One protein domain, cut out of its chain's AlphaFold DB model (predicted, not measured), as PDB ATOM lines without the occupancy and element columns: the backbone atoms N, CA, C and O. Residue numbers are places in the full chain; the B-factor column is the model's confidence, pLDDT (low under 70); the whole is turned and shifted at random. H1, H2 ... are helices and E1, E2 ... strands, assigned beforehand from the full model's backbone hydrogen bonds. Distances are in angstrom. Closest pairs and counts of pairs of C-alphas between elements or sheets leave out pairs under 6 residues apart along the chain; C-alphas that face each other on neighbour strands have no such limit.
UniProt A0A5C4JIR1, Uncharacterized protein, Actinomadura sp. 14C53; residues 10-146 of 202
ATOM      1  N   LEU A  10     -53.211  68.465  27.601       91.56
ATOM      2  CA  LEU A  10     -52.086  67.535  27.505       91.56
ATOM      3  C   LEU A  10     -51.284  67.426  28.808       91.56
ATOM      4  O   LEU A  10     -50.811  66.339  29.131       91.56
ATOM      5  N   THR A  11     -51.175  68.493  29.605       91.19
ATOM      6  CA  THR A  11     -50.513  68.438  30.922       91.19
ATOM      7  C   THR A  11     -51.148  67.419  31.886       91.19
ATOM      8  O   THR A  11     -50.429  66.536  32.362       91.19
ATOM      9  N   PRO A  12     -52.473  67.429  32.151       92.38
ATOM     10  CA  PRO A  12     -53.091  66.435  33.032       92.38
ATOM     11  C   PRO A  12     -53.015  65.017  32.450       92.38
ATOM     12  O   PRO A  12     -52.996  64.032  33.195       92.38
ATOM     13  N   LEU A  13     -52.948  64.886  31.123       93.75
ATOM     14  CA  LEU A  13     -52.717  63.603  30.476       93.75
ATOM     15  C   LEU A  13     -51.287  63.101  30.712       93.75
ATOM     16  O   LEU A  13     -51.124  61.944  31.091       93.75
ATOM     17  N   ALA A  14     -50.271  63.955  30.587       94.38
ATOM     18  CA  ALA A  14     -48.883  63.614  30.895       94.38
ATOM     19  C   ALA A  14     -48.719  63.166  32.355       94.38
ATOM     20  O   ALA A  14     -48.102  62.133  32.626       94.38
ATOM     21  N   GLU A  15     -49.353  63.868  33.299       94.88
ATOM     22  CA  GLU A  15     -49.385  63.471  34.712       94.88
ATOM     23  C   GLU A  15     -50.061  62.109  34.917       94.88
ATOM     24  O   GLU A  15     -49.585  61.266  35.686       94.88
ATOM     25  N   ARG A  16     -51.165  61.858  34.203       95.56
ATOM     26  CA  ARG A  16     -51.845  60.560  34.224       95.56
ATOM     27  C   ARG A  16     -50.948  59.451  33.678       95.56
ATOM     28  O   ARG A  16     -50.920  58.381  34.283       95.56
ATOM     29  N   ILE A  17     -50.225  59.681  32.582       96.12
ATOM     30  CA  ILE A  17     -49.270  58.714  32.021       96.12
ATOM     31  C   ILE A  17     -48.166  58.422  33.037       96.12
ATOM     32  O   ILE A  17     -47.893  57.256  33.313       96.12
ATOM     33  N   ALA A  18     -47.596  59.456  33.662       96.69
ATOM     34  CA  ALA A  18     -46.559  59.302  34.679       96.69
ATOM     35  C   ALA A  18     -47.015  58.465  35.875       96.69
ATOM     36  O   ALA A  18     -46.300  57.560  36.323       96.69
ATOM     37  N   ARG A  19     -48.240  58.704  36.348       97.56
ATOM     38  CA  ARG A  19     -48.854  57.889  37.394       97.56
ATOM     39  C   ARG A  19     -49.040  56.436  36.943       97.56
ATOM     40  O   ARG A  19     -48.572  55.532  37.630       97.56
ATOM     41  N   LEU A  20     -49.661  56.210  35.783       97.56
ATOM     42  CA  LEU A  20     -49.932  54.865  35.257       97.56
ATOM     43  C   LEU A  20     -48.653  54.057  35.003       97.56
ATOM     44  O   LEU A  20     -48.649  52.848  35.233       97.56
ATOM     45  N   ALA A  21     -47.591  54.710  34.532       96.94
ATOM     46  CA  ALA A  21     -46.287  54.096  34.320       96.94
ATOM     47  C   ALA A  21     -45.657  53.668  35.654       96.94
ATOM     48  O   ALA A  21     -45.223  52.525  35.791       96.94
ATOM     49  N   THR A  22     -45.707  54.541  36.665       96.56
ATOM     50  CA  THR A  22     -45.203  54.242  38.015       96.56
ATOM     51  C   THR A  22     -45.946  53.060  38.645       96.56
ATOM     52  O   THR A  22     -45.315  52.138  39.156       96.56
ATOM     53  N   GLU A  23     -47.281  53.037  38.555       97.56
ATOM     54  CA  GLU A  23     -48.125  51.936  39.053       97.56
ATOM     55  C   GLU A  23     -47.793  50.584  38.396       97.56
ATOM     56  O   GLU A  23     -47.964  49.533  39.011       97.56
ATOM     57  N   ARG A  24     -47.284  50.610  37.160       97.38
ATOM     58  CA  ARG A  24     -46.881  49.434  36.372       97.38
ATOM     59  C   ARG A  24     -45.412  49.044  36.542       97.38
ATOM     60  O   ARG A  24     -44.972  48.064  35.945       97.38
ATOM     61  N   GLY A  25     -44.641  49.796  37.329       97.06
ATOM     62  CA  GLY A  25     -43.201  49.579  37.474       97.06
ATOM     63  C   GLY A  25     -42.397  49.911  36.210       97.06
ATOM     64  O   GLY A  25     -41.323  49.345  36.005       97.06
ATOM     65  N   LEU A  26     -42.917  50.800  35.359       97.94
ATOM     66  CA  LEU A  26     -42.210  51.351  34.206       97.94
ATOM     67  C   LEU A  26     -41.429  52.599  34.625       97.94
ATOM     68  O   LEU A  26     -41.906  53.420  35.408       97.94
ATOM     69  N   THR A  27     -40.235  52.765  34.068       97.62
ATOM     70  CA  THR A  27     -39.438  53.985  34.219       97.62
ATOM     71  C   THR A  27     -39.688  54.897  33.031       97.62
ATOM     72  O   THR A  27     -39.496  54.486  31.885       97.62
ATOM     73  N   LEU A  28     -40.092  56.137  33.307       97.00
ATOM     74  CA  LEU A  28     -40.235  57.150  32.272       97.00
ATOM     75  C   LEU A  28     -38.907  57.838  31.967       97.00
ATOM     76  O   LEU A  28     -38.210  58.287  32.878       97.00
ATOM     77  N   ILE A  29     -38.598  57.956  30.681       96.50
ATOM     78  CA  ILE A  29     -37.448  58.694  30.166       96.50
ATOM     79  C   ILE A  29     -37.966  59.936  29.425       96.50
ATOM     80  O   ILE A  29     -38.724  59.773  28.471       96.50
ATOM     81  N   PRO A  30     -37.580  61.163  29.827       94.06
ATOM     82  CA  PRO A  30     -38.066  62.397  29.209       94.06
ATOM     83  C   PRO A  30     -37.347  62.678  27.878       94.06
ATOM     84  O   PRO A  30     -36.473  63.541  27.804       94.06
ATOM     85  N   ALA A  31     -37.650  61.896  26.846       90.44
ATOM     86  CA  ALA A  31     -37.082  62.007  25.503       90.44
ATOM     87  C   ALA A  31     -37.993  61.306  24.486       90.44
ATOM     88  O   ALA A  31     -38.785  60.457  24.883       90.44
ATOM     89  N   THR A  32     -37.813  61.593  23.196       82.19
ATOM     90  CA  THR A  32     -38.331  60.767  22.091       82.19
ATOM     91  C   THR A  32     -37.163  59.986  21.485       82.19
ATOM     92  O   THR A  32     -36.111  60.584  21.234       82.19
ATOM     93  N   PRO A  33     -37.282  58.668  21.257       80.00
ATOM     94  CA  PRO A  33     -36.259  57.918  20.542       80.00
ATOM     95  C   PRO A  33     -36.088  58.478  19.128       80.00
ATOM     96  O   PRO A  33     -37.049  58.600  18.377       80.00
ATOM     97  N   THR A  34     -34.858  58.783  18.718       81.06
ATOM     98  CA  THR A  34     -34.588  59.009  17.294       81.06
ATOM     99  C   THR A  34     -34.569  57.653  16.594       81.06
ATOM    100  O   THR A  34     -33.611  56.889  16.728       81.06
ATOM    101  N   SER A  35     -35.645  57.334  15.880       74.12
ATOM    102  CA  SER A  35     -35.765  56.117  15.079       74.12
ATOM    103  C   SER A  35     -35.438  56.401  13.611       74.12
ATOM    104  O   SER A  35     -35.981  57.317  13.002       74.12
ATOM    105  N   HIS A  36     -34.564  55.581  13.027       79.25
ATOM    106  CA  HIS A  36     -34.434  55.420  11.569       79.25
ATOM    107  C   HIS A  36     -34.998  54.065  11.108       79.25
ATOM    108  O   HIS A  36     -34.727  53.615   9.995       79.25
ATOM    109  N   GLY A  37     -35.699  53.372  12.007       85.00
ATOM    110  CA  GLY A  37     -36.243  52.039  11.805       85.00
ATOM    111  C   GLY A  37     -37.755  52.058  11.587       85.00
ATOM    112  O   GLY A  37     -38.360  53.125  11.491       85.00
ATOM    113  N   PRO A  38     -38.382  50.877  11.502       92.50
ATOM    114  CA  PRO A  38     -39.833  50.775  11.436       92.50
ATOM    115  C   PRO A  38     -40.474  51.344  12.707       92.50
ATOM    116  O   PRO A  38     -40.099  50.971  13.824       92.50
ATOM    117  N   THR A  39     -41.480  52.195  12.518       94.38
ATOM    118  CA  THR A  39     -42.278  52.776  13.599       94.38
ATOM    119  C   THR A  39     -43.748  52.418  13.395       94.38
ATOM    120  O   THR A  39     -44.279  52.507  12.290       94.38
ATOM    121  N   VAL A  40     -44.402  51.986  14.471       94.75
ATOM    122  CA  VAL A  40     -45.851  51.789  14.544       94.75
ATOM    123  C   VAL A  40     -46.445  53.011  15.225       94.75
ATOM    124  O   VAL A  40     -46.138  53.279  16.388       94.75
ATOM    125  N   HIS A  41     -47.281  53.743  14.497       94.38
ATOM    126  CA  HIS A  41     -48.015  54.893  15.012       94.38
ATOM    127  C   HIS A  41     -49.363  54.441  15.564       94.38
ATOM    128  O   HIS A  41     -50.068  53.670  14.917       94.38
ATOM    129  N   LEU A  42     -49.671  54.879  16.780       95.12
ATOM    130  CA  LEU A  42     -50.904  54.574  17.492       95.12
ATOM    131  C   LEU A  42     -51.501  55.869  18.025       95.12
ATOM    132  O   LEU A  42     -50.792  56.686  18.620       95.12
ATOM    133  N   GLU A  43     -52.808  56.001  17.876       93.50
ATOM    134  CA  GLU A  43     -53.565  57.149  18.357       93.50
ATOM    135  C   GLU A  43     -54.530  56.736  19.483       93.50
ATOM    136  O   GLU A  43     -54.753  55.540  19.720       93.50
ATOM    137  N   PRO A  44     -55.114  57.697  20.227       92.56
ATOM    138  CA  PRO A  44     -56.081  57.394  21.279       92.56
ATOM    139  C   PRO A  44     -57.291  56.579  20.800       92.56
ATOM    140  O   PRO A  44     -57.862  55.838  21.605       92.56
ATOM    141  N   ASP A  45     -57.657  56.714  19.522       92.88
ATOM    142  CA  ASP A  45     -58.780  56.014  18.893       92.88
ATOM    143  C   ASP A  45     -58.450  54.550  18.557       92.88
ATOM    144  O   ASP A  45     -59.333  53.692  18.617       92.88
ATOM    145  N   ASP A  46     -57.176  54.235  18.296       92.56
ATOM    146  CA  ASP A  46     -56.712  52.861  18.083       92.56
ATOM    147  C   ASP A  46     -56.517  52.124  19.409       92.56
ATOM    148  O   ASP A  46     -56.878  50.952  19.572       92.56
ATOM    149  N   LEU A  47     -55.872  52.805  20.362       93.50
ATOM    150  CA  LEU A  47     -55.417  52.203  21.602       93.50
ATOM    151  C   LEU A  47     -55.374  53.234  22.726       93.50
ATOM    152  O   LEU A  47     -54.692  54.256  22.656       93.50
ATOM    153  N   SER A  48     -56.029  52.921  23.844       95.88
ATOM    154  CA  SER A  48     -55.927  53.771  25.028       95.88
ATOM    155  C   SER A  48     -54.501  53.768  25.590       95.88
ATOM    156  O   SER A  48     -53.831  52.734  25.614       95.88
ATOM    157  N   VAL A  49     -54.064  54.895  26.159       95.62
ATOM    158  CA  VAL A  49     -52.719  55.001  26.749       95.62
ATOM    159  C   VAL A  49     -52.467  54.001  27.886       95.62
ATOM    160  O   VAL A  49     -51.346  53.547  28.085       95.62
ATOM    161  N   ALA A  50     -53.508  53.607  28.626       97.12
ATOM    162  CA  ALA A  50     -53.376  52.583  29.662       97.12
ATOM    163  C   ALA A  50     -53.036  51.220  29.044       97.12
ATOM    164  O   ALA A  50     -52.103  50.560  29.493       97.12
ATOM    165  N   THR A  51     -53.747  50.853  27.975       97.31
ATOM    166  CA  THR A  51     -53.509  49.614  27.229       97.31
ATOM    167  C   THR A  51     -52.153  49.633  26.529       97.31
ATOM    168  O   THR A  51     -51.468  48.616  26.513       97.31
ATOM    169  N   PHE A  52     -51.720  50.786  26.014       97.69
ATOM    170  CA  PHE A  52     -50.378  50.961  25.459       97.69
ATOM    171  C   PHE A  52     -49.278  50.654  26.490       97.69
ATOM    172  O   PHE A  52     -48.357  49.888  26.210       97.69
ATOM    173  N   LEU A  53     -49.402  51.180  27.715       97.88
ATOM    174  CA  LEU A  53     -48.462  50.880  28.801       97.88
ATOM    175  C   LEU A  53     -48.533  49.409  29.243       97.88
ATOM    176  O   LEU A  53     -47.501  48.817  29.554       97.88
ATOM    177  N   ASP A  54     -49.721  48.797  29.244       97.62
ATOM    178  CA  ASP A  54     -49.875  47.359  29.512       97.62
ATOM    179  C   ASP A  54     -49.167  46.504  28.445       97.62
ATOM    180  O   ASP A  54     -48.589  45.460  28.761       97.62
ATOM    181  N   LEU A  55     -49.160  46.963  27.190       97.00
ATOM    182  CA  LEU A  55     -48.450  46.324  26.081       97.00
ATOM    183  C   LEU A  55     -46.935  46.353  26.315       97.00
ATOM    184  O   LEU A  55     -46.281  45.317  26.190       97.00
ATOM    185  N   ALA A  56     -46.396  47.495  26.757       97.06
ATOM    186  CA  ALA A  56     -44.988  47.621  27.136       97.06
ATOM    187  C   ALA A  56     -44.609  46.620  28.244       97.06
ATOM    188  O   ALA A  56     -43.631  45.883  28.110       97.06
ATOM    189  N   VAL A  57     -45.419  46.531  29.305       97.69
ATOM    190  CA  VAL A  57     -45.203  45.577  30.412       97.69
ATOM    191  C   VAL A  57     -45.270  44.131  29.924       97.69
ATOM    192  O   VAL A  57     -44.425  43.315  30.287       97.69
ATOM    193  N   THR A  58     -46.257  43.805  29.089       97.56
ATOM    194  CA  THR A  58     -46.439  42.454  28.536       97.56
ATOM    195  C   THR A  58     -45.260  42.045  27.651       97.56
ATOM    196  O   THR A  58     -44.871  40.880  27.635       97.56
ATOM    197  N   ALA A  59     -44.648  43.009  26.965       96.56
ATOM    198  CA  ALA A  59     -43.438  42.837  26.169       96.56
ATOM    199  C   ALA A  59     -42.134  42.874  26.999       96.56
ATOM    200  O   ALA A  59     -41.053  43.036  26.428       96.56
ATOM    201  N   ASP A  60     -42.237  42.757  28.330       96.50
ATOM    202  CA  ASP A  60     -41.144  42.830  29.313       96.50
ATOM    203  C   ASP A  60     -40.280  44.099  29.183       96.50
ATOM    204  O   ASP A  60     -39.099  44.126  29.536       96.50
ATOM    205  N   GLN A  61     -40.874  45.186  28.684       96.75
ATOM    206  CA  GLN A  61     -40.222  46.486  28.668       96.75
ATOM    207  C   GLN A  61     -40.268  47.110  30.059       96.75
ATOM    208  O   GLN A  61     -41.250  47.010  30.797       96.75
ATOM    209  N   ARG A  62     -39.173  47.779  30.420       95.56
ATOM    210  CA  ARG A  62     -39.028  48.509  31.691       95.56
ATOM    211  C   ARG A  62     -38.951  50.015  31.500       95.56
ATOM    212  O   ARG A  62     -39.044  50.751  32.478       95.56
ATOM    213  N   LEU A  63     -38.763  50.456  30.260       95.94
ATOM    214  CA  LEU A  63     -38.569  51.847  29.887       95.94
ATOM    215  C   LEU A  63     -39.693  52.273  28.952       95.94
ATOM    216  O   LEU A  63     -40.011  51.559  28.002       95.94
ATOM    217  N   VAL A  64     -40.252  53.446  29.219       97.25
ATOM    218  CA  VAL A  64     -41.125  54.157  28.291       97.25
ATOM    219  C   VAL A  64     -40.592  55.574  28.156       97.25
ATOM    220  O   VAL A  64     -40.294  56.251  29.136       97.25
ATOM    221  N   TYR A  65     -40.439  56.004  26.923       97.00
ATOM    222  CA  TYR A  65     -40.073  57.352  26.543       97.00
ATOM    223  C   TYR A  65     -41.328  58.216  26.581       97.00
ATOM    224  O   TYR A  65     -42.370  57.772  26.110       97.00
ATOM    225  N   LEU A  66     -41.255  59.398  27.183       96.44
ATOM    226  CA  LEU A  66     -42.352  60.360  27.227       96.44
ATOM    227  C   LEU A  66     -41.808  61.735  26.853       96.44
ATOM    228  O   LEU A  66     -40.920  62.254  27.532       96.44
ATOM    229  N   ALA A  67     -42.364  62.335  25.813       95.00
ATOM    230  CA  ALA A  67     -42.010  63.674  25.369       95.00
ATOM    231  C   ALA A  67     -43.265  64.504  25.126       95.00
ATOM    232  O   ALA A  67     -44.343  63.972  24.874       95.00
ATOM    233  N   SER A  68     -43.118  65.819  25.227       93.81
ATOM    234  CA  SER A  68     -44.169  66.766  24.890       93.81
ATOM    235  C   SER A  68     -43.553  67.894  24.090       93.81
ATOM    236  O   SER A  68     -42.656  68.584  24.590       93.81
ATOM    237  N   ASP A  69     -44.053  68.081  22.875       91.81
ATOM    238  CA  ASP A  69     -43.669  69.220  22.063       91.81
ATOM    239  C   ASP A  69     -44.480  70.437  22.464       91.81
ATOM    240  O   ASP A  69     -45.655  70.353  22.836       91.81
ATOM    241  N   ARG A  70     -43.831  71.597  22.397       91.00
ATOM    242  CA  ARG A  70     -44.433  72.882  22.737       91.00
ATOM    243  C   ARG A  70     -44.541  73.752  21.501       91.00
ATOM    244  O   ARG A  70     -43.620  73.805  20.692       91.00
ATOM    245  N   PHE A  71     -45.651  74.470  21.419       89.81
ATOM    246  CA  PHE A  71     -45.918  75.445  20.382       89.81
ATOM    247  C   PHE A  71     -44.873  76.554  20.423       89.81
ATOM    248  O   PHE A  71     -44.711  77.235  21.442       89.81
ATOM    249  N   ASP A  72     -44.205  76.752  19.298       86.88
ATOM    250  CA  ASP A  72     -43.280  77.850  19.083       86.88
ATOM    251  C   ASP A  72     -43.888  78.788  18.042       86.88
ATOM    252  O   ASP A  72     -43.894  78.486  16.849       86.88
ATOM    253  N   ALA A  73     -44.438  79.908  18.510       79.50
ATOM    254  CA  ALA A  73     -45.106  80.877  17.648       79.50
ATOM    255  C   ALA A  73     -44.143  81.500  16.620       79.50
ATOM    256  O   ALA A  73     -44.587  81.890  15.543       79.50
ATOM    257  N   ASP A  74     -42.840  81.546  16.921       74.12
ATOM    258  CA  ASP A  74     -41.831  82.149  16.048       74.12
ATOM    259  C   ASP A  74     -41.442  81.222  14.882       74.12
ATOM    260  O   ASP A  74     -40.880  81.678  13.887       74.12
ATOM    261  N   LYS A  75     -41.762  79.920  14.961       71.25
ATOM    262  CA  LYS A  75     -41.522  78.963  13.866       71.25
ATOM    263  C   LYS A  75     -42.528  79.069  12.720       71.25
ATOM    264  O   LYS A  75     -42.264  78.531  11.651       71.25
ATOM    265  N   PHE A  76     -43.631  79.796  12.897       68.12
ATOM    266  CA  PHE A  76     -44.656  79.990  11.865       68.12
ATOM    267  C   PHE A  76     -44.305  81.147  10.919       68.12
ATOM    268  O   PHE A  76     -45.079  82.089  10.738       68.12
ATOM    269  N   ALA A  77     -43.126  81.065  10.291       61.59
ATOM    270  CA  ALA A  77     -42.659  82.032   9.295       61.59
ATOM    271  C   ALA A  77     -43.596  82.133   8.072       61.59
ATOM    272  O   ALA A  77     -43.626  83.163   7.405       61.59
ATOM    273  N   GLU A  78     -44.397  81.098   7.813       65.00
ATOM    274  CA  GLU A  78     -45.424  81.071   6.764       65.00
ATOM    275  C   GLU A  78     -46.492  82.154   6.966       65.00
ATOM    276  O   GLU A  78     -46.900  82.801   6.008       65.00
ATOM    277  N   LEU A  79     -46.877  82.448   8.213       65.75
ATOM    278  CA  LEU A  79     -47.826  83.529   8.500       65.75
ATOM    279  C   LEU A  79     -47.230  84.914   8.238       65.75
ATOM    280  O   LEU A  79     -47.948  85.820   7.818       65.75
ATOM    281  N   ASP A  80     -45.928  85.083   8.484       69.38
ATOM    282  CA  ASP A  80     -45.219  86.316   8.133       69.38
ATOM    283  C   ASP A  80     -45.063  86.453   6.617       69.38
ATOM    284  O   ASP A  80     -45.186  87.561   6.100       69.38
ATOM    285  N   ALA A  81     -44.854  85.343   5.903       69.19
ATOM    286  CA  ALA A  81     -44.790  85.322   4.448       69.19
ATOM    287  C   ALA A  81     -46.137  85.704   3.814       69.19
ATOM    288  O   ALA A  81     -46.164  86.618   2.999       69.19
ATOM    289  N   VAL A  82     -47.251  85.103   4.252       69.12
ATOM    290  CA  VAL A  82     -48.603  85.428   3.754       69.12
ATOM    291  C   VAL A  82     -48.993  86.872   4.084       69.12
ATOM    292  O   VAL A  82     -49.566  87.578   3.260       69.12
ATOM    293  N   ALA A  83     -48.664  87.359   5.285       65.31
ATOM    294  CA  ALA A  83     -48.954  88.744   5.658       65.31
ATOM    295  C   ALA A  83     -48.102  89.768   4.883       65.31
ATOM    296  O   ALA A  83     -48.541  90.904   4.686       65.31
ATOM    297  N   ALA A  84     -46.885  89.384   4.490       69.25
ATOM    298  CA  ALA A  84     -45.971  90.201   3.697       69.25
ATOM    299  C   ALA A  84     -46.177  90.052   2.183       69.25
ATOM    300  O   ALA A  84     -45.599  90.841   1.430       69.25
ATOM    301  N   ASP A  85     -46.981  89.082   1.744       73.31
ATOM    302  CA  ASP A  85     -47.293  88.885   0.338       73.31
ATOM    303  C   ASP A  85     -48.122  90.061  -0.193       73.31
ATOM    304  O   ASP A  85     -49.192  90.411   0.318       73.31
ATOM    305  N   THR A  86     -47.580  90.718  -1.214       62.25
ATOM    306  CA  THR A  86     -48.200  91.865  -1.870       62.25
ATOM    307  C   THR A  86     -49.325  91.466  -2.817       62.25
ATOM    308  O   THR A  86     -50.161  92.317  -3.121       62.25
ATOM    309  N   GLU A  87     -49.344  90.212  -3.272       72.56
ATOM    310  CA  GLU A  87     -50.389  89.660  -4.141       72.56
ATOM    311  C   GLU A  87     -51.586  89.132  -3.332       72.56
ATOM    312  O   GLU A  87     -52.706  89.107  -3.845       72.56
ATOM    313  N   ALA A  88     -51.391  88.808  -2.048       73.38
ATOM    314  CA  ALA A  88     -52.475  88.413  -1.158       73.38
ATOM    315  C   ALA A  88     -53.504  89.543  -1.001       73.38
ATOM    316  O   ALA A  88     -53.163  90.722  -0.815       73.38
ATOM    317  N   ASP A  89     -54.788  89.187  -1.022       81.88
ATOM    318  CA  ASP A  89     -55.856  90.160  -0.834       81.88
ATOM    319  C   ASP A  89     -55.923  90.699   0.611       81.88
ATOM    320  O   ASP A  89     -55.299  90.204   1.558       81.88
ATOM    321  N   ASP A  90     -56.669  91.793   0.784       82.75
ATOM    322  CA  ASP A  90     -56.808  92.452   2.083       82.75
ATOM    323  C   ASP A  90     -57.497  91.568   3.139       82.75
ATOM    324  O   ASP A  90     -57.323  91.824   4.335       82.75
ATOM    325  N   ASP A  91     -58.291  90.572   2.733       84.81
ATOM    326  CA  ASP A  91     -58.981  89.671   3.660       84.81
ATOM    327  C   ASP A  91     -58.017  88.602   4.182       84.81
ATOM    328  O   ASP A  91     -57.855  88.462   5.393       84.81
ATOM    329  N   THR A  92     -57.264  87.970   3.288       83.38
ATOM    330  CA  THR A  92     -56.202  86.996   3.564       83.38
ATOM    331  C   THR A  92     -55.151  87.588   4.501       83.38
ATOM    332  O   THR A  92     -54.834  87.006   5.542       83.38
ATOM    333  N   ARG A  93     -54.687  88.819   4.234       83.19
ATOM    334  CA  ARG A  93     -53.744  89.525   5.125       83.19
ATOM    335  C   ARG A  93     -54.328  89.791   6.519       83.19
ATOM    336  O   ARG A  93     -53.611  89.706   7.522       83.19
ATOM    337  N   ARG A  94     -55.630  90.089   6.630       85.38
ATOM    338  CA  ARG A  94     -56.308  90.255   7.933       85.38
ATOM    339  C   ARG A  94     -56.467  88.931   8.667       85.38
ATOM    340  O   ARG A  94     -56.228  88.899   9.875       85.38
ATOM    341  N   GLN A  95     -56.843  87.865   7.966       86.56
ATOM    342  CA  GLN A  95     -56.977  86.524   8.528       86.56
ATOM    343  C   GLN A  95     -55.626  86.015   9.046       86.56
ATOM    344  O   GLN A  95     -55.543  85.610  10.205       86.56
ATOM    345  N   ALA A  96     -54.547  86.169   8.271       85.00
ATOM    346  CA  ALA A  96     -53.186  85.825   8.692       85.00
ATOM    347  C   ALA A  96     -52.743  86.615   9.938       85.00
ATOM    348  O   ALA A  96     -52.226  86.045  10.902       85.00
ATOM    349  N   SER A  97     -53.011  87.927   9.980       85.19
ATOM    350  CA  SER A  97     -52.709  88.764  11.151       85.19
ATOM    351  C   SER A  97     -53.506  88.345  12.396       85.19
ATOM    352  O   SER A  97     -52.952  88.268  13.500       85.19
ATOM    353  N   ALA A  98     -54.794  88.029  12.234       87.44
ATOM    354  CA  ALA A  98     -55.641  87.540  13.316       87.44
ATOM    355  C   ALA A  98     -55.176  86.168  13.827       87.44
ATOM    356  O   ALA A  98     -55.090  85.967  15.043       87.44
ATOM    357  N   LEU A  99     -54.812  85.257  12.921       87.25
ATOM    358  CA  LEU A  99     -54.307  83.933  13.267       87.25
ATOM    359  C   LEU A  99     -52.957  84.021  13.987       87.25
ATOM    360  O   LEU A  99     -52.764  83.347  14.993       87.25
ATOM    361  N   ARG A 100     -52.069  84.944  13.592       85.19
ATOM    362  CA  ARG A 100     -50.828  85.243  14.330       85.19
ATOM    363  C   ARG A 100     -51.104  85.745  15.748       85.19
ATOM    364  O   ARG A 100     -50.492  85.283  16.713       85.19
ATOM    365  N   ALA A 101     -52.037  86.684  15.905       85.56
ATOM    366  CA  ALA A 101     -52.416  87.190  17.224       85.56
ATOM    367  C   ALA A 101     -53.034  86.092  18.109       85.56
ATOM    368  O   ALA A 101     -52.852  86.100  19.329       85.56
ATOM    369  N   LYS A 102     -53.745  85.136  17.500       86.00
ATOM    370  CA  LYS A 102     -54.252  83.931  18.162       86.00
ATOM    371  C   LYS A 102     -53.108  82.982  18.538       86.00
ATOM    372  O   LYS A 102     -53.034  82.596  19.701       86.00
ATOM    373  N   ALA A 103     -52.175  82.697  17.627       86.00
ATOM    374  CA  ALA A 103     -50.989  81.858  17.844       86.00
ATOM    375  C   ALA A 103     -50.172  82.312  19.063       86.00
ATOM    376  O   ALA A 103     -49.823  81.508  19.927       86.00
ATOM    377  N   ALA A 104     -49.947  83.623  19.198       85.69
ATOM    378  CA  ALA A 104     -49.212  84.201  20.322       85.69
ATOM    379  C   ALA A 104     -49.822  83.857  21.698       85.69
ATOM    380  O   ALA A 104     -49.104  83.787  22.695       85.69
ATOM    381  N   GLN A 105     -51.132  83.592  21.775       86.62
ATOM    382  CA  GLN A 105     -51.804  83.204  23.025       86.62
ATOM    383  C   GLN A 105     -51.473  81.768  23.458       86.62
ATOM    384  O   GLN A 105     -51.641  81.431  24.637       86.62
ATOM    385  N   TYR A 106     -51.012  80.936  22.523       87.12
ATOM    386  CA  TYR A 106     -50.644  79.538  22.738       87.12
ATOM    387  C   TYR A 106     -49.128  79.320  22.839       87.12
ATOM    388  O   TYR A 106     -48.694  78.188  23.042       87.12
ATOM    389  N   ALA A 107     -48.319  80.382  22.762       87.75
ATOM    390  CA  ALA A 107     -46.862  80.298  22.852       87.75
ATOM    391  C   ALA A 107     -46.395  79.491  24.079       87.75
ATOM    392  O   ALA A 107     -46.807  79.739  25.216       87.75
ATOM    393  N   GLY A 108     -45.532  78.503  23.832       87.31
ATOM    394  CA  GLY A 108     -44.955  77.622  24.843       87.31
ATOM    395  C   GLY A 108     -45.901  76.554  25.394       87.31
ATOM    396  O   GLY A 108     -45.488  75.810  26.290       87.31
ATOM    397  N   ARG A 109     -47.146  76.452  24.913       89.56
ATOM    398  CA  ARG A 109     -48.091  75.416  25.360       89.56
ATOM    399  C   ARG A 109     -47.824  74.077  24.677       89.56
ATOM    400  O   ARG A 109     -47.384  74.084  23.534       89.56
ATOM    401  N   PRO A 110     -48.103  72.942  25.335       91.81
ATOM    402  CA  PRO A 110     -48.030  71.636  24.691       91.81
ATOM    403  C   PRO A 110     -48.916  71.554  23.438       91.81
ATOM    404  O   PRO A 110     -50.099  71.897  23.508       91.81
ATOM    405  N   ILE A 111     -48.346  71.091  22.325       92.88
ATOM    406  CA  ILE A 111     -49.069  70.784  21.077       92.88
ATOM    407  C   ILE A 111     -49.282  69.294  20.903       92.88
ATOM    408  O   ILE A 111     -50.302  68.888  20.367       92.88
ATOM    409  N   SER A 112     -48.359  68.482  21.405       93.88
ATOM    410  CA  SER A 112     -48.444  67.034  21.336       93.88
ATOM    411  C   SER A 112     -47.864  66.403  22.596       93.88
ATOM    412  O   SER A 112     -47.122  67.022  23.378       93.88
ATOM    413  N   LEU A 113     -48.254  65.155  22.814       95.25
ATOM    414  CA  LEU A 113     -47.712  64.294  23.845       95.25
ATOM    415  C   LEU A 113     -47.460  62.918  23.239       95.25
ATOM    416  O   LEU A 113     -48.369  62.299  22.691       95.25
ATOM    417  N   GLU A 114     -46.234  62.434  23.385       95.50
ATOM    418  CA  GLU A 114     -45.783  61.186  22.787       95.50
ATOM    419  C   GLU A 114     -45.264  60.237  23.858       95.50
ATOM    420  O   GLU A 114     -44.409  60.607  24.662       95.50
ATOM    421  N   ALA A 115     -45.748  58.997  23.844       96.75
ATOM    422  CA  ALA A 115     -45.207  57.899  24.625       96.75
ATOM    423  C   ALA A 115     -44.669  56.815  23.687       96.75
ATOM    424  O   ALA A 115     -45.361  56.398  22.761       96.75
ATOM    425  N   ALA A 116     -43.457  56.318  23.930       97.00
ATOM    426  CA  ALA A 116     -42.848  55.307  23.072       97.00
ATOM    427  C   ALA A 116     -42.112  54.214  23.851       97.00
ATOM    428  O   ALA A 116     -41.564  54.444  24.926       97.00
ATOM    429  N   PHE A 117     -42.051  53.013  23.285       96.06
ATOM    430  CA  PHE A 117     -41.095  51.980  23.688       96.06
ATOM    431  C   PHE A 117     -40.588  51.237  22.454       96.06
ATOM    432  O   PHE A 117     -41.238  51.216  21.408       96.06
ATOM    433  N   VAL A 118     -39.409  50.625  22.567       94.75
ATOM    434  CA  VAL A 118     -38.776  49.908  21.457       94.75
ATOM    435  C   VAL A 118     -38.812  48.415  21.739       94.75
ATOM    436  O   VAL A 118     -38.283  47.953  22.745       94.75
ATOM    437  N   LEU A 119     -39.400  47.652  20.821       94.31
ATOM    438  CA  LEU A 119     -39.459  46.197  20.888       94.31
ATOM    439  C   LEU A 119     -38.824  45.619  19.627       94.31
ATOM    440  O   LEU A 119     -39.299  45.858  18.524       94.31
ATOM    441  N   GLN A 120     -37.737  44.859  19.791       92.62
ATOM    442  CA  GLN A 120     -37.037  44.191  18.680       92.62
ATOM    443  C   GLN A 120     -36.628  45.142  17.533       92.62
ATOM    444  O   GLN A 120     -36.608  44.750  16.371       92.62
ATOM    445  N   GLY A 121     -36.290  46.395  17.857       91.25
ATOM    446  CA  GLY A 121     -35.913  47.413  16.870       91.25
ATOM    447  C   GLY A 121     -37.090  48.112  16.182       91.25
ATOM    448  O   GLY A 121     -36.850  48.944  15.315       91.25
ATOM    449  N   VAL A 122     -38.329  47.804  16.576       94.44
ATOM    450  CA  VAL A 122     -39.538  48.517  16.149       94.44
ATOM    451  C   VAL A 122     -39.947  49.498  17.241       94.44
ATOM    452  O   VAL A 122     -40.182  49.108  18.392       94.44
ATOM    453  N   GLU A 123     -40.043  50.773  16.888       95.25
ATOM    454  CA  GLU A 123     -40.587  51.795  17.775       95.25
ATOM    455  C   GLU A 123     -42.114  51.713  17.768       95.25
ATOM    456  O   GLU A 123     -42.744  51.760  16.716       95.25
ATOM    457  N   HIS A 124     -42.719  51.592  18.943       96.19
ATOM    458  CA  HIS A 124     -44.163  51.700  19.103       96.19
ATOM    459  C   HIS A 124     -44.436  53.059  19.720       96.19
ATOM    460  O   HIS A 124     -44.060  53.284  20.872       96.19
ATOM    461  N   ARG A 125     -45.041  53.958  18.945       95.88
ATOM    462  CA  ARG A 125     -45.266  55.349  19.323       95.88
ATOM    463  C   ARG A 125     -46.755  55.608  19.461       95.88
ATOM    464  O   ARG A 125     -47.492  55.528  18.483       95.88
ATOM    465  N   TRP A 126     -47.166  55.948  20.672       97.12
ATOM    466  CA  TRP A 126     -48.482  56.479  20.973       97.12
ATOM    467  C   TRP A 126     -48.402  58.003  21.010       97.12
ATOM    468  O   TRP A 126     -47.599  58.543  21.770       97.12
ATOM    469  N   CYS A 127     -49.192  58.693  20.197       95.12
ATOM    470  CA  CYS A 127     -49.175  60.152  20.113       95.12
ATOM    471  C   CYS A 127     -50.592  60.708  20.226       95.12
ATOM    472  O   CYS A 127     -51.556  60.081  19.794       95.12
ATOM    473  N   VAL A 128     -50.713  61.885  20.828       95.12
ATOM    474  CA  VAL A 128     -51.939  62.675  20.817       95.12
ATOM    475  C   VAL A 128     -51.594  64.140  20.621       95.12
ATOM    476  O   VAL A 128     -50.672  64.662  21.253       95.12
ATOM    477  N   GLN A 129     -52.362  64.793  19.759       93.56
ATOM    478  CA  GLN A 129     -52.269  66.216  19.487       93.56
ATOM    479  C   GLN A 129     -53.307  66.986  20.311       93.56
ATOM    480  O   GLN A 129     -54.346  66.452  20.712       93.56
ATOM    481  N   ALA A 130     -52.999  68.238  20.634       92.81
ATOM    482  CA  ALA A 130     -53.946  69.121  21.279       92.81
ATOM    483  C   ALA A 130     -55.001  69.574  20.263       92.81
ATOM    484  O   ALA A 130     -54.674  70.117  19.214       92.81
ATOM    485  N   ARG A 131     -56.276  69.482  20.627       91.56
ATOM    486  CA  ARG A 131     -57.423  69.844  19.780       91.56
ATOM    487  C   ARG A 131     -57.406  71.298  19.340       91.56
ATOM    488  O   ARG A 131     -57.926  71.653  18.287       91.56
ATOM    489  N   TRP A 132     -56.862  72.173  20.187       89.88
ATOM    490  CA  TRP A 132     -56.710  73.582  19.833       89.88
ATOM    491  C   TRP A 132     -55.689  73.764  18.708       89.88
ATOM    492  O   TRP A 132     -55.822  74.718  17.946       89.88
ATOM    493  N   PHE A 133     -54.687  72.884  18.636       90.50
ATOM    494  CA  PHE A 133     -53.657  72.909  17.612       90.50
ATOM    495  C   PHE A 133     -54.193  72.318  16.304       90.50
ATOM    496  O   PHE A 133     -54.025  72.966  15.282       90.50
ATOM    497  N   ASP A 134     -54.992  71.242  16.345       89.00
ATOM    498  CA  ASP A 134     -55.716  70.736  15.160       89.00
ATOM    499  C   ASP A 134     -56.562  71.838  14.502       89.00
ATOM    500  O   ASP A 134     -56.438  72.120  13.314       89.00
ATOM    501  N   ALA A 135     -57.378  72.537  15.299       88.69
ATOM    502  CA  ALA A 135     -58.199  73.642  14.804       88.69
ATOM    503  C   ALA A 135     -57.357  74.830  14.301       88.69
ATOM    504  O   ALA A 135     -57.794  75.586  13.438       88.69
ATOM    505  N   PHE A 136     -56.163  75.028  14.864       88.00
ATOM    506  CA  PHE A 136     -55.237  76.061  14.413       88.00
ATOM    507  C   PHE A 136     -54.616  75.706  13.056       88.00
ATOM    508  O   PHE A 136     -54.540  76.578  12.194       88.00
ATOM    509  N   GLU A 137     -54.208  74.451  12.853       87.81
ATOM    510  CA  GLU A 137     -53.690  73.955  11.572       87.81
ATOM    511  C   GLU A 137     -54.764  73.996  10.478       87.81
ATOM    512  O   GLU A 137     -54.477  74.401   9.356       87.81
ATOM    513  N   GLU A 138     -56.013  73.671  10.814       88.38
ATOM    514  CA  GLU A 138     -57.143  73.739   9.882       88.38
ATOM    515  C   GLU A 138     -57.441  75.190   9.446       88.38
ATOM    516  O   GLU A 138     -57.647  75.466   8.262       88.38
ATOM    517  N   GLU A 139     -57.394  76.146  10.384       87.75
ATOM    518  CA  GLU A 139     -57.502  77.580  10.080       87.75
ATOM    519  C   GLU A 139     -56.321  78.084   9.238       87.75
ATOM    520  O   GLU A 139     -56.526  78.882   8.325       87.75
ATOM    521  N   LEU A 140     -55.098  77.623   9.523       85.38
ATOM    522  CA  LEU A 140     -53.906  77.978   8.751       85.38
ATOM    523  C   LEU A 140     -54.010  77.473   7.309       85.38
ATOM    524  O   LEU A 140     -53.813  78.252   6.379       85.38
ATOM    525  N   ALA A 141     -54.378  76.202   7.133       84.38
ATOM    526  CA  ALA A 141     -54.576  75.587   5.826       84.38
ATOM    527  C   ALA A 141     -55.657  76.314   5.016       84.38
ATOM    528  O   ALA A 141     -55.495  76.510   3.817       84.38
ATOM    529  N   GLY A 142     -56.733  76.782   5.657       83.81
ATOM    530  CA  GLY A 142     -57.768  77.571   4.985       83.81
ATOM    531  C   GLY A 142     -57.271  78.904   4.410       83.81
ATOM    532  O   GLY A 142     -57.811  79.364   3.408       83.81
ATOM    533  N   ILE A 143     -56.245  79.508   5.016       80.69
ATOM    534  CA  ILE A 143     -55.641  80.766   4.551       80.69
ATOM    535  C   ILE A 143     -54.647  80.498   3.415       80.69
ATOM    536  O   ILE A 143     -54.639  81.223   2.425       80.69
ATOM    537  N   THR A 144     -53.814  79.463   3.542       73.31
ATOM    538  CA  THR A 144     -52.756  79.153   2.563       73.31
ATOM    539  C   THR A 144     -53.262  78.394   1.338       73.31
ATOM    540  O   THR A 144     -52.688  78.525   0.260       73.31
ATOM    541  N   ALA A 145     -54.372  77.658   1.451       66.81
ATOM    542  CA  ALA A 145     -54.983  76.939   0.331       66.81
ATOM    543  C   ALA A 145     -55.588  77.859  -0.742       66.81
ATOM    544  O   ALA A 145     -55.981  77.374  -1.800       66.81
ATOM    545  N   SER A 146     -55.679  79.174  -0.500       55.94
ATOM    546  CA  SER A 146     -56.185  80.121  -1.499       55.94
ATOM    547  C   SER A 146     -55.238  80.307  -2.696       55.94
ATOM    548  O   SER A 146     -55.707  80.757  -3.741       55.94
TER     549      SER A 146
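AT A GLANCE: This is residues 10 to 146 of the 202 residues of an uncharacterized protein of Actinomadura sp. 14C53 (UniProt A0A5C4JIR1). Two lobes stand end to end: a strongly twisted five-stranded sheet with H1 and H2 over one face, and a group of three helices, H3, H4 and H5, beyond one end of its strands. The helical hairpin H3 and H4 is inserted between E3 and E4, and H5 follows E5 out into the same lobe. The 137 printed residues hold five named helices and five named strands, in the order H1 E1 E2 H2 E3 H3 H4 E4 E5 H5; the mixed sheet runs E1 E3 E4 E5 E2. The class is mixed, helices and strands, and the whole is loose and elongated, with a radius of gyration of the C-alphas of 18.7 A and spans of 59 by 30 by 24 A.

HOW THE PARTS SIT: H1, residues 10 to 23, and H2, residues 49 to 58, are on the same face of the sheet, two layers with helices on one face. The sheet's edge strands are E1, residues 27 to 29, and E2, residues 39 to 42; E3, residues 63 to 70, E4, residues 110 to 119, and E5, residues 122 to 129, are inner strands. H1 runs along the strands at a height over the sheet of 9.1 A, and H2 does so at 9.2 A. With residues 17 to 21 alone H1 touches H2, the closest C-alphas being those of Ala 21 and Leu 53, 6.7 A apart, at a shallow tilt of 29 degrees, the same way. E1 and E3 are parallel, with N 29 and O 64 2.9 A apart, within hydrogen-bond range. E3 and E4 are antiparallel, with N 65 and O 116 at 2.8 A. The hairpin E4 and E5 is antiparallel, with N 115 and O 126 at 2.8 A. E5 and E2 are parallel, with N 40 and O 123 at 2.8 A. E2, H2 and E3 form a split strand-helix-strand unit, two strands of one sheet that are not neighbours, with a helix between them along the chain and E4 and E5 between them in the sheet, and its crossover is right-handed. H3, residues 77 to 84, touches H4, residues 90 to 106, closest at the C-alphas of Ala 83 and Arg 93, 4.9 A apart. H5, residues 131 to 144, touches H4 at a shallow tilt of 22 degrees, opposite ways, closest at the C-alphas of Thr 92 and Ile 143, 6.3 A apart. H5 only grazes the sheet, with residues 131 to 134. Every O i to N i+4 pair is within hydrogen-bond range in H1, H2, H3 and H5, and 11 of 13 are in H4.

IN THESE COORDINATES: H1 begins at C-alpha 10, (-52.086, 67.535, 27.505), and is 19.8 A long from first to last C-alpha. E3 measures 23.0 A, H4 25.1 A, E4 27.1 A and E5 22.1 A. H5, 20.1 A long, ends at C-alpha 144, (-52.756, 79.153, 2.563).

THE WHOLE: The C-alphas farthest apart, those of Asp 60 and Asp 90, are 58.7 A apart. The printed part has no cut, and no link is long. Residues 76 to 84, 86 and 145 to 146 have pLDDT under 70.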